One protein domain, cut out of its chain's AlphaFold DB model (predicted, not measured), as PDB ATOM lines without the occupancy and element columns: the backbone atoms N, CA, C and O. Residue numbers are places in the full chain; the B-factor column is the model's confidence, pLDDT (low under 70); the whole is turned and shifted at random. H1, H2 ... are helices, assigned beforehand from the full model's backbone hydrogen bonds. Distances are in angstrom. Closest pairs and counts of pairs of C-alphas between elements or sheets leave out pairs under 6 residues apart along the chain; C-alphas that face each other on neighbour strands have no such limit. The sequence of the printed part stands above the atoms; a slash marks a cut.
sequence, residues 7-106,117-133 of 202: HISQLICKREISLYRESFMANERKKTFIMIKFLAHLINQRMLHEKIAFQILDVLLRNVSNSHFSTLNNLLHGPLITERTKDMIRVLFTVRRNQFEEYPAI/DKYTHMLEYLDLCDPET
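AT A GLANCE: This is residues 7 to 106 and 117 to 133 of the 202 residues of the protein "Hypothetical protein" of Rotaria sp. Silwood2 (UniProt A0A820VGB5). Two groups of helices sit side by side: a triangle of H1, H2 and H3, in which H1 and H2 form a hairpin, and an outlying V of H4 and H5 reached from the end of H3. Residues 117 to 133, with no named element, run in the groove between H1 and H3 and then fold back across H1, while residues 98 to 106 lead from H5 back to the end of H2. Residues 79 to 84, at the corner of the V, stick out. The printed part has 117 residues with five named helices in the order H1 to H5 and no named strand; its class is all helix. The whole is only just compact, close to loose, with a radius of gyration of the C-alphas of 15.7 A and spans of 46 by 33 by 27 A.

IN THESE COORDINATES: H1, residues 7 to 25, begins with C-alpha 7 at (-12.645, 25.135, 32.824) and is the longest helix, 27.0 A from first to last C-alpha. H2, residues 29 to 44, measures 22.5 A. H3, residues 51 to 61, measures 15.4 A, and H4, residues 68 to 77, 14.5 A. H5, residues 83 to 97, measures 21.0 A and ends with C-alpha 97 at (-31.759, 58.117, 35.633).

HOW THE PARTS SIT: H1 and H2 touch as a hairpin, opposite ways at a shallow tilt of 33 degrees, only just short of steep; their closest C-alphas, of Ser 23 and Thr 32, are 5.3 A apart. H1 touches H2 with residues 16 to 24 alone. H2 and H3 are close but not clearly touching, with the C-alphas of Ala 40 and Ala 53 closest at 7.6 A, and run opposite ways at a shallow tilt of 30 degrees. H1 and H3 are near each other. H3 and H4 touch, the same way at a shallow tilt of 23 degrees; their closest C-alphas, of Leu 61 and His 68, are 7.2 A apart. H4 and H5 only just touch, with 3 pairs of C-alphas within 8 A, the closest those of Leu 76 and Lys 86 at 5.6 A; they run opposite ways at a steep tilt of 46 degrees. The helix packing is mostly aligned, but only just. H5 is apart from H1, H2 and H3. In H1, H2, H3, H4 and H5 every O i to N i+4 pair is within hydrogen-bond range.

THE WHOLE: The two C-alphas farthest apart, of Pro 79 and Asp 117, are 49.4 A from each other. Residues 107 to 116 are cut out, and C-alphas 106 and 117 are 16.5 A apart across the cut. The links H1 to H2 and H4 to H5 are tight, and H2 to H3 and H3 to H4 are short. The mean pLDDT of the printed part is 85.3; residues 62 to 73, 79 to 80 and 128 are under 70.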
ATOM      1  N   HIS A   7     -12.846  25.765  31.515       89.44
ATOM      2  CA  HIS A   7     -12.645  25.135  32.824       89.44
ATOM      3  C   HIS A   7     -11.855  26.031  33.792       89.44
ATOM      4  O   HIS A   7     -12.253  26.208  34.940       89.44
ATOM      5  N   ILE A   8     -10.787  26.684  33.312       90.50
ATOM      6  CA  ILE A   8      -9.985  27.612  34.129       90.50
ATOM      7  C   ILE A   8     -10.842  28.791  34.590       90.50
ATOM      8  O   ILE A   8     -10.847  29.155  35.763       90.50
ATOM      9  N   SER A   9     -11.605  29.393  33.679       90.75
ATOM     10  CA  SER A   9     -12.512  30.482  34.049       90.75
ATOM     11  C   SER A   9     -13.647  30.039  34.964       90.75
ATOM     12  O   SER A   9     -14.045  30.820  35.824       90.75
ATOM     13  N   GLN A  10     -14.147  28.811  34.819       91.06
ATOM     14  CA  GLN A  10     -15.160  28.257  35.709       91.06
ATOM     15  C   GLN A  10     -14.608  28.142  37.129       91.06
ATOM     16  O   GLN A  10     -15.272  28.563  38.072       91.06
ATOM     17  N   LEU A  11     -13.376  27.643  37.273       92.31
ATOM     18  CA  LEU A  11     -12.678  27.557  38.552       92.31
ATOM     19  C   LEU A  11     -12.478  28.940  39.185       92.31
ATOM     20  O   LEU A  11     -12.791  29.124  40.358       92.31
ATOM     21  N   ILE A  12     -12.041  29.937  38.404       92.31
ATOM     22  CA  ILE A  12     -11.927  31.329  38.875       92.31
ATOM     23  C   ILE A  12     -13.275  31.829  39.406       92.31
ATOM     24  O   ILE A  12     -13.338  32.399  40.492       92.31
ATOM     25  N   CYS A  13     -14.363  31.586  38.671       92.88
ATOM     26  CA  CYS A  13     -15.692  32.009  39.097       92.88
ATOM     27  C   CYS A  13     -16.150  31.286  40.374       92.88
ATOM     28  O   CYS A  13     -16.666  31.934  41.278       92.88
ATOM     29  N   LYS A  14     -15.931  29.967  40.481       92.38
ATOM     30  CA  LYS A  14     -16.229  29.180  41.690       92.38
ATOM     31  C   LYS A  14     -15.470  29.711  42.910       92.38
ATOM     32  O   LYS A  14     -16.082  29.952  43.950       92.38
ATOM     33  N   ARG A  15     -14.158  29.935  42.767       92.94
ATOM     34  CA  ARG A  15     -13.296  30.494  43.821       92.94
ATOM     35  C   ARG A  15     -13.789  31.865  44.263       92.94
ATOM     36  O   ARG A  15     -13.946  32.095  45.457       92.94
ATOM     37  N   GLU A  16     -14.104  32.743  43.316       93.94
ATOM     38  CA  GLU A  16     -14.603  34.082  43.628       93.94
ATOM     39  C   GLU A  16     -15.925  34.051  44.407       93.94
ATOM     40  O   GLU A  16     -16.093  34.773  45.390       93.94
ATOM     41  N   ILE A  17     -16.864  33.186  44.009       93.12
ATOM     42  CA  ILE A  17     -18.142  33.021  44.715       93.12
ATOM     43  C   ILE A  17     -17.904  32.514  46.143       93.12
ATOM     44  O   ILE A  17     -18.529  33.028  47.077       93.12
ATOM     45  N   SER A  18     -16.988  31.554  46.334       92.06
ATOM     46  CA  SER A  18     -16.611  31.068  47.670       92.06
ATOM     47  C   SER A  18     -16.019  32.187  48.528       92.06
ATOM     48  O   SER A  18     -16.501  32.438  49.632       92.06
ATOM     49  N   LEU A  19     -15.056  32.942  47.992       92.56
ATOM     50  CA  LEU A  19     -14.409  34.054  48.692       92.56
ATOM     51  C   LEU A  19     -15.396  35.164  49.067       92.56
ATOM     52  O   LEU A  19     -15.339  35.706  50.178       92.56
ATOM     53  N   TYR A  20     -16.332  35.491  48.172       93.94
ATOM     54  CA  TYR A  20     -17.420  36.412  48.482       93.94
ATOM     55  C   TYR A  20     -18.257  35.889  49.655       93.94
ATOM     56  O   TYR A  20     -18.438  36.619  50.631       93.94
ATOM     57  N   ARG A  21     -18.714  34.629  49.605       91.44
ATOM     58  CA  ARG A  21     -19.531  34.011  50.664       91.44
ATOM     59  C   ARG A  21     -18.816  34.008  52.009       91.44
ATOM     60  O   ARG A  21     -19.401  34.436  52.999       91.44
ATOM     61  N   GLU A  22     -17.564  33.569  52.039       91.19
ATOM     62  CA  GLU A  22     -16.740  33.542  53.248       91.19
ATOM     63  C   GLU A  22     -16.579  34.944  53.837       91.19
ATOM     64  O   GLU A  22     -16.876  35.156  55.011       91.19
ATOM     65  N   SER A  23     -16.194  35.927  53.017       93.19
ATOM     66  CA  SER A  23     -16.018  37.308  53.482       93.19
ATOM     67  C   SER A  23     -17.324  37.935  53.984       93.19
ATOM     68  O   SER A  23     -17.315  38.674  54.968       93.19
ATOM     69  N   PHE A  24     -18.449  37.628  53.329       91.00
ATOM     70  CA  PHE A  24     -19.770  38.117  53.705       91.00
ATOM     71  C   PHE A  24     -20.219  37.523  55.044       91.00
ATOM     72  O   PHE A  24     -20.666  38.263  55.920       91.00
ATOM     73  N   MET A  25     -20.032  36.213  55.241       89.75
ATOM     74  CA  MET A  25     -20.347  35.532  56.504       89.75
ATOM     75  C   MET A  25     -19.420  35.968  57.644       89.75
ATOM     76  O   MET A  25     -19.870  36.113  58.778       89.75
ATOM     77  N   ALA A  26     -18.150  36.251  57.344       93.69
ATOM     78  CA  ALA A  26     -17.183  36.804  58.292       93.69
ATOM     79  C   ALA A  26     -17.383  38.310  58.572       93.69
ATOM     80  O   ALA A  26     -16.673  38.884  59.399       93.69
ATOM     81  N   ASN A  27     -18.346  38.968  57.910       89.75
ATOM     82  CA  ASN A  27     -18.618  40.406  58.009       89.75
ATOM     83  C   ASN A  27     -17.394  41.298  57.687       89.75
ATOM     84  O   ASN A  27     -17.243  42.420  58.188       89.75
ATOM     85  N   GLU A  28     -16.512  40.827  56.804       94.75
ATOM     86  CA  GLU A  28     -15.318  41.546  56.361       94.75
ATOM     87  C   GLU A  28     -15.669  42.590  55.293       94.75
ATOM     88  O   GLU A  28     -15.347  42.451  54.111       94.75
ATOM     89  N   ARG A  29     -16.312  43.690  55.706       89.44
ATOM     90  CA  ARG A  29     -16.924  44.675  54.788       89.44
ATOM     91  C   ARG A  29     -16.024  45.143  53.638       89.44
ATOM     92  O   ARG A  29     -16.508  45.329  52.525       89.44
ATOM     93  N   LYS A  30     -14.723  45.341  53.891       94.44
ATOM     94  CA  LYS A  30     -13.753  45.751  52.857       94.44
ATOM     95  C   LYS A  30     -13.534  44.649  51.818       94.44
ATOM     96  O   LYS A  30     -13.596  44.933  50.626       94.44
ATOM     97  N   LYS A  31     -13.308  43.410  52.265       93.62
ATOM     98  CA  LYS A  31     -13.093  42.255  51.386       93.62
ATOM     99  C   LYS A  31     -14.357  41.970  50.585       93.62
ATOM    100  O   LYS A  31     -14.290  41.949  49.363       93.62
ATOM    101  N   THR A  32     -15.518  41.912  51.238       93.19
ATOM    102  CA  THR A  32     -16.815  41.723  50.570       93.19
ATOM    103  C   THR A  32     -17.065  42.763  49.477       93.19
ATOM    104  O   THR A  32     -17.523  42.408  48.394       93.19
ATOM    105  N   PHE A  33     -16.725  44.034  49.719       92.94
ATOM    106  CA  PHE A  33     -16.869  45.093  48.715       92.94
ATOM    107  C   PHE A  33     -15.955  44.898  47.495       92.94
ATOM    108  O   PHE A  33     -16.345  45.200  46.368       92.94
ATOM    109  N   ILE A  34     -14.742  44.382  47.693       95.88
ATOM    110  CA  ILE A  34     -13.831  44.076  46.586       95.88
ATOM    111  C   ILE A  34     -14.355  42.868  45.797       95.88
ATOM    112  O   ILE A  34     -14.439  42.951  44.572       95.88
ATOM    113  N   MET A  35     -14.780  41.802  46.483       95.12
ATOM    114  CA  MET A  35     -15.283  40.584  45.833       95.12
ATOM    115  C   MET A  35     -16.564  40.857  45.027       95.12
ATOM    116  O   MET A  35     -16.681  40.493  43.859       95.12
ATOM    117  N   ILE A  36     -17.521  41.607  45.592       94.12
ATOM    118  CA  ILE A  36     -18.760  41.951  44.873       94.12
ATOM    119  C   ILE A  36     -18.488  42.819  43.636       94.12
ATOM    120  O   ILE A  36     -19.151  42.664  42.610       94.12
ATOM    121  N   LYS A  37     -17.482  43.705  43.696       94.31
ATOM    122  CA  LYS A  37     -17.059  44.509  42.545       94.31
ATOM    123  C   LYS A  37     -16.442  43.634  41.455       94.31
ATOM    124  O   LYS A  37     -16.713  43.855  40.276       94.31
ATOM    125  N   PHE A  38     -15.631  42.649  41.830       95.38
ATOM    126  CA  PHE A  38     -15.043  41.728  40.865       95.38
ATOM    127  C   PHE A  38     -16.110  40.845  40.204       95.38
ATOM    128  O   PHE A  38     -16.156  40.782  38.975       95.38
ATOM    129  N   LEU A  39     -17.056  40.296  40.977       94.50
ATOM    130  CA  LEU A  39     -18.227  39.585  40.445       94.50
ATOM    131  C   LEU A  39     -19.021  40.437  39.442       94.50
ATOM    132  O   LEU A  39     -19.360  39.951  38.362       94.50
ATOM    133  N   ALA A  40     -19.267  41.716  39.746       94.25
ATOM    134  CA  ALA A  40     -19.950  42.625  38.824       94.25
ATOM    135  C   ALA A  40     -19.201  42.770  37.486       94.25
ATOM    136  O   ALA A  40     -19.817  42.749  36.420       94.25
ATOM    137  N   HIS A  41     -17.867  42.850  37.513       93.25
ATOM    138  CA  HIS A  41     -17.066  42.889  36.288       93.25
ATOM    139  C   HIS A  41     -17.102  41.568  35.503       93.25
ATOM    140  O   HIS A  41     -17.176  41.612  34.273       93.25
ATOM    141  N   LEU A  42     -17.111  40.410  36.174       92.94
ATOM    142  CA  LEU A  42     -17.257  39.103  35.516       92.94
ATOM    143  C   LEU A  42     -18.614  38.966  34.806       92.94
ATOM    144  O   LEU A  42     -18.682  38.437  33.694       92.94
ATOM    145  N   ILE A  43     -19.685  39.483  35.414       93.44
ATOM    146  CA  ILE A  43     -21.021  39.527  34.802       93.44
ATOM    147  C   ILE A  43     -21.030  40.471  33.595       93.44
ATOM    148  O   ILE A  43     -21.474  40.080  32.516       93.44
ATOM    149  N   ASN A  44     -20.473  41.681  33.723       92.19
ATOM    150  CA  ASN A  44     -20.418  42.645  32.618       92.19
ATOM    151  C   ASN A  44     -19.669  42.102  31.392       92.19
ATOM    152  O   ASN A  44     -20.029  42.401  30.255       92.19
ATOM    153  N   GLN A  45     -18.636  41.284  31.609       91.12
ATOM    154  CA  GLN A  45     -17.874  40.635  30.539       91.12
ATOM    155  C   GLN A  45     -18.563  39.382  29.968       91.12
ATOM    156  O   GLN A  45     -18.020  38.761  29.053       91.12
ATOM    157  N   ARG A  46     -19.756  39.021  30.467       90.88
ATOM    158  CA  ARG A  46     -20.487  37.778  30.158       90.88
ATOM    159  C   ARG A  46     -19.675  36.515  30.458       90.88
ATOM    160  O   ARG A  46     -19.808  35.505  29.776       90.88
ATOM    161  N   MET A  47     -18.811  36.572  31.472       91.19
ATOM    162  CA  MET A  47     -18.157  35.374  32.001       91.19
ATOM    163  C   MET A  47     -19.081  34.627  32.956       91.19
ATOM    164  O   MET A  47     -19.119  33.404  32.918       91.19
ATOM    165  N   LEU A  48     -19.839  35.353  33.778       93.00
ATOM    166  CA  LEU A  48     -20.861  34.797  34.662       93.00
ATOM    167  C   LEU A  48     -22.247  35.236  34.221       93.00
ATOM    168  O   LEU A  48     -22.448  36.378  33.806       93.00
ATOM    169  N   HIS A  49     -23.213  34.335  34.354       94.25
ATOM    170  CA  HIS A  49     -24.601  34.661  34.083       94.25
ATOM    171  C   HIS A  49     -25.173  35.601  35.154       94.25
ATOM    172  O   HIS A  49     -25.000  35.386  36.353       94.25
ATOM    173  N   GLU A  50     -25.945  36.603  34.737       91.75
ATOM    174  CA  GLU A  50     -26.568  37.612  35.609       91.75
ATOM    175  C   GLU A  50     -27.512  37.042  36.686       91.75
ATOM    176  O   GLU A  50     -27.779  37.704  37.687       91.75
ATOM    177  N   LYS A  51     -27.955  35.782  36.543       91.12
ATOM    178  CA  LYS A  51     -28.712  35.028  37.568       91.12
ATOM    179  C   LYS A  51     -28.042  35.117  38.942       91.12
ATOM    180  O   LYS A  51     -28.739  35.283  39.941       91.12
ATOM    181  N   ILE A  52     -26.710  35.068  38.996       91.06
ATOM    182  CA  ILE A  52     -25.989  35.169  40.266       91.06
ATOM    183  C   ILE A  52     -26.099  36.563  40.895       91.06
ATOM    184  O   ILE A  52     -26.212  36.675  42.113       91.06
ATOM    185  N   ALA A  53     -26.146  37.625  40.084       90.94
ATOM    186  CA  ALA A  53     -26.339  38.991  40.565       90.94
ATOM    187  C   ALA A  53     -27.690  39.129  41.271       90.94
ATOM    188  O   ALA A  53     -27.764  39.707  42.354       90.94
ATOM    189  N   PHE A  54     -28.741  38.544  40.688       88.50
ATOM    190  CA  PHE A  54     -30.065  38.503  41.302       88.50
ATOM    191  C   PHE A  54     -30.064  37.721  42.618       88.50
ATOM    192  O   PHE A  54     -30.623  38.195  43.599       88.50
ATOM    193  N   GLN A  55     -29.402  36.561  42.671       89.81
ATOM    194  CA  GLN A  55     -29.306  35.767  43.901       89.81
ATOM    195  C   GLN A  55     -28.533  36.497  45.010       89.81
ATOM    196  O   GLN A  55     -28.958  36.486  46.163       89.81
ATOM    197  N   ILE A  56     -27.425  37.161  44.674       88.94
ATOM    198  CA  ILE A  56     -26.657  37.975  45.625       88.94
ATOM    199  C   ILE A  56     -27.500  39.152  46.118       88.94
ATOM    200  O   ILE A  56     -27.549  39.413  47.319       88.94
ATOM    201  N   LEU A  57     -28.194  39.847  45.213       87.81
ATOM    202  CA  LEU A  57     -29.063  40.964  45.566       87.81
ATOM    203  C   LEU A  57     -30.204  40.523  46.492       87.81
ATOM    204  O   LEU A  57     -30.479  41.207  47.473       87.81
ATOM    205  N   ASP A  58     -30.810  39.366  46.226       84.19
ATOM    206  CA  ASP A  58     -31.829  38.763  47.086       84.19
ATOM    207  C   ASP A  58     -31.284  38.463  48.492       84.19
ATOM    208  O   ASP A  58     -31.917  38.812  49.482       84.19
ATOM    209  N   VAL A  59     -30.074  37.901  48.606       85.00
ATOM    210  CA  VAL A  59     -29.408  37.661  49.903       85.00
ATOM    211  C   VAL A  59     -29.156  38.967  50.658       85.00
ATOM    212  O   VAL A  59     -29.380  39.031  51.866       85.00
ATOM    213  N   LEU A  60     -28.702  40.013  49.963       82.88
ATOM    214  CA  LEU A  60     -28.399  41.312  50.568       82.88
ATOM    215  C   LEU A  60     -29.657  42.072  51.008       82.88
ATOM    216  O   LEU A  60     -29.613  42.821  51.983       82.88
ATOM    217  N   LEU A  61     -30.773  41.896  50.296       78.81
ATOM    218  CA  LEU A  61     -32.027  42.624  50.516       78.81
ATOM    219  C   LEU A  61     -33.091  41.825  51.278       78.81
ATOM    220  O   LEU A  61     -34.209  42.325  51.429       78.81
ATOM    221  N   ARG A  62     -32.763  40.623  51.775       67.81
ATOM    222  CA  ARG A  62     -33.693  39.576  52.248       67.81
ATOM    223  C   ARG A  62     -34.576  39.897  53.469       67.81
ATOM    224  O   ARG A  62     -35.081  38.989  54.116       67.81
ATOM    225  N   ASN A  63     -34.821  41.171  53.764       53.88
ATOM    226  CA  ASN A  63     -35.751  41.626  54.792       53.88
ATOM    227  C   ASN A  63     -37.060  42.248  54.268       53.88
ATOM    228  O   ASN A  63     -37.946  42.463  55.088       53.88
ATOM    229  N   VAL A  64     -37.259  42.535  52.968       47.50
ATOM    230  CA  VAL A  64     -38.539  43.130  52.506       47.50
ATOM    231  C   VAL A  64     -38.864  42.821  51.027       47.50
ATOM    232  O   VAL A  64     -38.300  43.444  50.147       47.50
ATOM    233  N   SER A  65     -39.867  41.974  50.757       50.12
ATOM    234  CA  SER A  65     -40.665  41.829  49.504       50.12
ATOM    235  C   SER A  65     -39.997  41.452  48.156       50.12
ATOM    236  O   SER A  65     -38.849  41.766  47.878       50.12
ATOM    237  N   ASN A  66     -40.804  40.848  47.270       55.25
ATOM    238  CA  ASN A  66     -40.444  40.177  46.002       55.25
ATOM    239  C   ASN A  66     -39.913  41.069  44.851       55.25
ATOM    240  O   ASN A  66     -39.711  40.574  43.745       55.25
ATOM    241  N   SER A  67     -39.725  42.379  45.050       65.75
ATOM    242  CA  SER A  67     -39.218  43.284  44.007       65.75
ATOM    243  C   SER A  67     -38.117  44.172  44.566       65.75
ATOM    244  O   SER A  67     -38.412  45.104  45.307       65.75
ATOM    245  N   HIS A  68     -36.867  43.935  44.152       68.31
ATOM    246  CA  HIS A  68     -35.680  44.643  44.649       68.31
ATOM    247  C   HIS A  68     -35.822  46.176  44.621       68.31
ATOM    248  O   HIS A  68     -35.385  46.866  45.538       68.31
ATOM    249  N   PHE A  69     -36.473  46.735  43.595       66.00
ATOM    250  CA  PHE A  69     -36.712  48.179  43.505       66.00
ATOM    251  C   PHE A  69     -37.819  48.662  44.444       66.00
ATOM    252  O   PHE A  69     -37.680  49.725  45.041       66.00
ATOM    253  N   SER A  70     -38.891  47.884  44.606       63.09
ATOM    254  CA  SER A  70     -39.942  48.175  45.587       63.09
ATOM    255  C   SER A  70     -39.381  48.115  47.009       63.09
ATOM    256  O   SER A  70     -39.627  49.012  47.803       63.09
ATOM    257  N   THR A  71     -38.531  47.127  47.302       68.69
ATOM    258  CA  THR A  71     -37.773  46.998  48.553       68.69
ATOM    259  C   THR A  71     -36.947  48.240  48.842       68.69
ATOM    260  O   THR A  71     -37.078  48.822  49.914       68.69
ATOM    261  N   LEU A  72     -36.131  48.684  47.879       68.38
ATOM    262  CA  LEU A  72     -35.300  49.881  48.023       68.38
ATOM    263  C   LEU A  72     -36.143  51.151  48.188       68.38
ATOM    264  O   LEU A  72     -35.784  52.028  48.971       68.38
ATOM    265  N   ASN A  73     -37.281  51.240  47.496       69.31
ATOM    266  CA  ASN A  73     -38.197  52.369  47.619       69.31
ATOM    267  C   ASN A  73     -38.903  52.388  48.990       69.31
ATOM    268  O   ASN A  73     -38.966  53.421  49.649       69.31
ATOM    269  N   ASN A  74     -39.355  51.230  49.474       71.31
ATOM    270  CA  ASN A  74     -39.937  51.070  50.807       71.31
ATOM    271  C   ASN A  74     -38.903  51.346  51.909       71.31
ATOM    272  O   ASN A  74     -39.236  51.946  52.927       71.31
ATOM    273  N   LEU A  75     -37.640  50.966  51.688       71.44
ATOM    274  CA  LEU A  75     -36.516  51.290  52.564       71.44
ATOM    275  C   LEU A  75     -36.303  52.819  52.611       71.44
ATOM    276  O   LEU A  75     -36.205  53.414  53.680       71.44
ATOM    277  N   LEU A  76     -36.328  53.507  51.470       70.06
ATOM    278  CA  LEU A  76     -36.157  54.965  51.433       70.06
ATOM    279  C   LEU A  76     -37.208  55.720  52.272       70.06
ATOM    280  O   LEU A  76     -36.876  56.704  52.939       70.06
ATOM    281  N   HIS A  77     -38.453  55.241  52.260       72.31
ATOM    282  CA  HIS A  77     -39.577  55.840  52.987       72.31
ATOM    283  C   HIS A  77     -39.813  55.244  54.386       72.31
ATOM    284  O   HIS A  77     -40.677  55.724  55.118       72.31
ATOM    285  N   GLY A  78     -39.044  54.227  54.780       70.06
ATOM    286  CA  GLY A  78     -39.179  53.549  56.066       70.06
ATOM    287  C   GLY A  78     -38.650  54.375  57.253       70.06
ATOM    288  O   GLY A  78     -37.692  55.143  57.106       70.06
ATOM    289  N   PRO A  79     -39.219  54.202  58.465       65.56
ATOM    290  CA  PRO A  79     -38.868  55.007  59.641       65.56
ATOM    291  C   PRO A  79     -37.514  54.646  60.285       65.56
ATOM    292  O   PRO A  79     -37.004  55.421  61.086       65.56
ATOM    293  N   LEU A  80     -36.913  53.497  59.949       68.94
ATOM    294  CA  LEU A  80     -35.753  52.913  60.652       68.94
ATOM    295  C   LEU A  80     -34.409  53.048  59.906       68.94
ATOM    296  O   LEU A  80     -33.439  52.377  60.252       68.94
ATOM    297  N   ILE A  81     -34.331  53.883  58.867       78.56
ATOM    298  CA  ILE A  81     -33.149  53.955  57.994       78.56
ATOM    299  C   ILE A  81     -32.342  55.226  58.199       78.56
ATOM    300  O   ILE A  81     -32.878  56.335  58.209       78.56
ATOM    301  N   THR A  82     -31.026  55.032  58.324       83.75
ATOM    302  CA  THR A  82     -30.049  56.109  58.490       83.75
ATOM    303  C   THR A  82     -30.036  57.037  57.278       83.75
ATOM    304  O   THR A  82     -30.212  56.596  56.140       83.75
ATOM    305  N   GLU A  83     -29.781  58.322  57.512       85.12
ATOM    306  CA  GLU A  83     -29.663  59.330  56.452       85.12
ATOM    307  C   GLU A  83     -28.610  58.936  55.406       85.12
ATOM    308  O   GLU A  83     -28.895  58.934  54.212       85.12
ATOM    309  N   ARG A  84     -27.463  58.408  55.861       84.38
ATOM    310  CA  ARG A  84     -26.411  57.858  54.994       84.38
ATOM    311  C   ARG A  84     -26.934  56.803  54.015       84.38
ATOM    312  O   ARG A  84     -26.581  56.821  52.840       84.38
ATOM    313  N   THR A  85     -27.752  55.861  54.482       83.00
ATOM    314  CA  THR A  85     -28.333  54.825  53.614       83.00
ATOM    315  C   THR A  85     -29.336  55.425  52.625       83.00
ATOM    316  O   THR A  85     -29.363  55.001  51.471       83.00
ATOM    317  N   LYS A  86     -30.118  56.437  53.031       83.44
ATOM    318  CA  LYS A  86     -31.027  57.158  52.121       83.44
ATOM    319  C   LYS A  86     -30.252  57.850  51.001       83.44
ATOM    320  O   LYS A  86     -30.654  57.743  49.845       83.44
ATOM    321  N   ASP A  87     -29.126  58.483  51.318       89.31
ATOM    322  CA  ASP A  87     -28.276  59.134  50.318       89.31
ATOM    323  C   ASP A  87     -27.666  58.130  49.342       89.31
ATOM    324  O   ASP A  87     -27.707  58.351  48.134       89.31
ATOM    325  N   MET A  88     -27.207  56.971  49.826       86.38
ATOM    326  CA  MET A  88     -26.717  55.899  48.951       86.38
ATOM    327  C   MET A  88     -27.793  55.407  47.969       86.38
ATOM    328  O   MET A  88     -27.508  55.207  46.788       86.38
ATOM    329  N   ILE A  89     -29.040  55.251  48.426       85.06
ATOM    330  CA  ILE A  89     -30.166  54.851  47.564       85.06
ATOM    331  C   ILE A  89     -30.514  55.965  46.561       85.06
ATOM    332  O   ILE A  89     -30.785  55.681  45.394       85.06
ATOM    333  N   ARG A  90     -30.465  57.239  46.973       86.44
ATOM    334  CA  ARG A  90     -30.664  58.381  46.064       86.44
ATOM    335  C   ARG A  90     -29.603  58.421  44.970       86.44
ATOM    336  O   ARG A  90     -29.964  58.579  43.807       86.44
ATOM    337  N   VAL A  91     -28.329  58.229  45.320       90.38
ATOM    338  CA  VAL A  91     -27.228  58.141  44.348       90.38
ATOM    339  C   VAL A  91     -27.501  57.024  43.342       90.38
ATOM    340  O   VAL A  91     -27.416  57.263  42.141       90.38
ATOM    341  N   LEU A  92     -27.928  55.842  43.802       87.31
ATOM    342  CA  LEU A  92     -28.288  54.734  42.914       87.31
ATOM    343  C   LEU A  92     -29.406  55.114  41.922       87.31
ATOM    344  O   LEU A  92     -29.307  54.808  40.731       87.31
ATOM    345  N   PHE A  93     -30.453  55.812  42.376       86.88
ATOM    346  CA  PHE A  93     -31.522  56.283  41.488       86.88
ATOM    347  C   PHE A  93     -31.061  57.364  40.507       86.88
ATOM    348  O   PHE A  93     -31.509  57.363  39.359       86.88
ATOM    349  N   THR A  94     -30.159  58.253  40.921       90.56
ATOM    350  CA  THR A  94     -29.547  59.246  40.030       90.56
ATOM    351  C   THR A  94     -28.728  58.565  38.934       90.56
ATOM    352  O   THR A  94     -28.951  58.845  37.759       90.56
ATOM    353  N   VAL A  95     -27.875  57.598  39.288       91.94
ATOM    354  CA  VAL A  95     -27.086  56.817  38.316       91.94
ATOM    355  C   VAL A  95     -27.994  56.096  37.316       91.94
ATOM    356  O   VAL A  95     -27.739  56.125  36.113       91.94
ATOM    357  N   ARG A  96     -29.101  55.502  37.787       88.38
ATOM    358  CA  ARG A  96     -30.097  54.866  36.911       88.38
ATOM    359  C   ARG A  96     -30.771  55.867  35.971       88.38
ATOM    360  O   ARG A  96     -30.982  55.538  34.806       88.38
ATOM    361  N   ARG A  97     -31.140  57.060  36.457       90.50
ATOM    362  CA  ARG A  97     -31.759  58.117  35.633       90.50
ATOM    363  C   ARG A  97     -30.818  58.563  34.515       90.50
ATOM    364  O   ARG A  97     -31.271  58.750  33.392       90.50
ATOM    365  N   ASN A  98     -29.527  58.632  34.820       93.50
ATOM    366  CA  ASN A  98     -28.463  58.944  33.869       93.50
ATOM    367  C   ASN A  98     -28.017  57.714  33.055       93.50
ATOM    368  O   ASN A  98     -26.959  57.736  32.438       93.50
ATOM    369  N   GLN A  99     -28.784  56.615  33.078       88.94
ATOM    370  CA  GLN A  99     -28.537  55.399  32.293       88.94
ATOM    371  C   GLN A  99     -27.116  54.827  32.438       88.94
ATOM    372  O   GLN A  99     -26.595  54.222  31.505       88.94
ATOM    373  N   PHE A 100     -26.510  54.966  33.623       91.12
ATOM    374  CA  PHE A 100     -25.166  54.457  33.919       91.12
ATOM    375  C   PHE A 100     -24.042  55.069  33.059       91.12
ATOM    376  O   PHE A 100     -23.016  54.424  32.864       91.12
ATOM    377  N   GLU A 101     -24.190  56.311  32.585       89.50
ATOM    378  CA  GLU A 101     -23.182  56.996  31.752       89.50
ATOM    379  C   GLU A 101     -21.772  57.010  32.380       89.50
ATOM    380  O   GLU A 101     -20.787  56.687  31.719       89.50
ATOM    381  N   GLU A 102     -21.675  57.286  33.684       88.31
ATOM    382  CA  GLU A 102     -20.411  57.271  34.444       88.31
ATOM    383  C   GLU A 102     -19.871  55.854  34.730       88.31
ATOM    384  O   GLU A 102     -18.725  55.689  35.157       88.31
ATOM    385  N   TYR A 103     -20.681  54.817  34.499       88.38
ATOM    386  CA  TYR A 103     -20.391  53.420  34.836       88.38
ATOM    387  C   TYR A 103     -20.593  52.502  33.618       88.38
ATOM    388  O   TYR A 103     -21.465  51.626  33.642       88.38
ATOM    389  N   PRO A 104     -19.792  52.658  32.545       87.88
ATOM    390  CA  PRO A 104     -19.903  51.807  31.367       87.88
ATOM    391  C   PRO A 104     -19.653  50.340  31.735       87.88
ATOM    392  O   PRO A 104     -18.706  50.020  32.457       87.88
ATOM    393  N   ALA A 105     -20.478  49.432  31.200       85.81
ATOM    394  CA  ALA A 105     -20.404  48.004  31.524       85.81
ATOM    395  C   ALA A 105     -19.008  47.414  31.246       85.81
ATOM    396  O   ALA A 105     -18.446  46.703  32.083       85.81
ATOM    397  N   ILE A 106     -18.419  47.752  30.096       86.75
ATOM    398  CA  ILE A 106     -17.059  47.372  29.711       86.75
ATOM    399  C   ILE A 106     -16.312  48.646  29.316       86.75
ATOM    400  O   ILE A 106     -16.766  49.398  28.455       86.75
ATOM    401  N   ASP A 117     -17.568  33.901  20.584       85.38
ATOM    402  CA  ASP A 117     -16.563  33.125  21.315       85.38
ATOM    403  C   ASP A 117     -16.723  33.286  22.839       85.38
ATOM    404  O   ASP A 117     -15.954  32.727  23.624       85.38
ATOM    405  N   LYS A 118     -17.704  34.083  23.294       84.69
ATOM    406  CA  LYS A 118     -17.969  34.282  24.721       84.69
ATOM    407  C   LYS A 118     -18.649  33.046  25.292       84.69
ATOM    408  O   LYS A 118     -19.765  32.698  24.922       84.69
ATOM    409  N   TYR A 119     -17.995  32.440  26.271       88.50
ATOM    410  CA  TYR A 119     -18.568  31.366  27.067       88.50
ATOM    411  C   TYR A 119     -19.103  31.928  28.389       88.50
ATOM    412  O   TYR A 119     -18.364  32.589  29.114       88.50
ATOM    413  N   THR A 120     -20.375  31.693  28.714       92.44
ATOM    414  CA  THR A 120     -20.980  32.177  29.969       92.44
ATOM    415  C   THR A 120     -21.172  31.018  30.941       92.44
ATOM    416  O   THR A 120     -21.878  30.059  30.638       92.44
ATOM    417  N   HIS A 121     -20.573  31.120  32.126       92.50
ATOM    418  CA  HIS A 121     -20.709  30.137  33.196       92.50
ATOM    419  C   HIS A 121     -22.046  30.310  33.922       92.50
ATOM    420  O   HIS A 121     -22.364  31.389  34.436       92.50
ATOM    421  N   MET A 122     -22.818  29.227  33.987       91.56
ATOM    422  CA  MET A 122     -24.088  29.146  34.709       91.56
ATOM    423  C   MET A 122     -23.834  28.581  36.109       91.56
ATOM    424  O   MET A 122     -23.992  27.386  36.333       91.56
ATOM    425  N   LEU A 123     -23.389  29.433  37.034       90.81
ATOM    426  CA  LEU A 123     -23.163  29.059  38.434       90.81
ATOM    427  C   LEU A 123     -24.257  29.646  39.325       90.81
ATOM    428  O   LEU A 123     -24.732  30.759  39.080       90.81
ATOM    429  N   GLU A 124     -24.629  28.917  40.374       88.06
ATOM    430  CA  GLU A 124     -25.551  29.409  41.392       88.06
ATOM    431  C   GLU A 124     -24.811  29.833  42.661       88.06
ATOM    432  O   GLU A 124     -23.799  29.260  43.053       88.06
ATOM    433  N   TYR A 125     -25.346  30.844  43.340       85.56
ATOM    434  CA  TYR A 125     -24.794  31.368  44.585       85.56
ATOM    435  C   TYR A 125     -24.764  30.324  45.712       85.56
ATOM    436  O   TYR A 125     -23.827  30.283  46.513       85.56
ATOM    437  N   LEU A 126     -25.817  29.505  45.798       78.44
ATOM    438  CA  LEU A 126     -25.991  28.513  46.861       78.44
ATOM    439  C   LEU A 126     -25.247  27.207  46.591       78.44
ATOM    440  O   LEU A 126     -25.000  26.470  47.548       78.44
ATOM    441  N   ASP A 127     -24.860  26.944  45.342       81.00
ATOM    442  CA  ASP A 127     -24.147  25.722  44.992       81.00
ATOM    443  C   ASP A 127     -22.847  25.612  45.792       81.00
ATOM    444  O   ASP A 127     -22.150  26.600  46.056       81.00
ATOM    445  N   LEU A 128     -22.532  24.386  46.207       68.88
ATOM    446  CA  LEU A 128     -21.243  24.046  46.795       68.88
ATOM    447  C   LEU A 128     -20.184  24.169  45.696       68.88
ATOM    448  O   LEU A 128     -19.919  23.235  44.944       68.88
ATOM    449  N   CYS A 129     -19.619  25.366  45.567       76.19
ATOM    450  CA  CYS A 129     -18.476  25.621  44.711       76.19
ATOM    451  C   CYS A 129     -17.230  25.121  45.436       76.19
ATOM    452  O   CYS A 129     -16.755  25.796  46.344       76.19
ATOM    453  N   ASP A 130     -16.717  23.952  45.054       82.31
ATOM    454  CA  ASP A 130     -15.380  23.539  45.478       82.31
ATOM    455  C   ASP A 130     -14.356  24.487  44.825       82.31
ATOM    456  O   ASP A 130     -14.314  24.574  43.590       82.31
ATOM    457  N   PRO A 131     -13.581  25.256  45.613       83.06
ATOM    458  CA  PRO A 131     -12.531  26.111  45.082       83.06
ATOM    459  C   PRO A 131     -11.326  25.314  44.563       83.06
ATOM    460  O   PRO A 131     -10.419  25.928  44.005       83.06
ATOM    461  N   GLU A 132     -11.282  23.990  44.748       88.19
ATOM    462  CA  GLU A 132     -10.176  23.117  44.340       88.19
ATOM    463  C   GLU A 132      -8.827  23.686  44.818       88.19
ATOM    464  O   GLU A 132      -7.854  23.782  44.067       88.19
ATOM    465  N   THR A 133      -8.766  24.128  46.082       87.56
ATOM    466  CA  THR A 133      -7.560  24.731  46.689       87.56
ATOM    467  C   THR A 133      -6.375  23.768  46.678       87.56
ATOM    468  O   THR A 133      -5.226  24.188  46.627       87.56
TER     469      THR A 133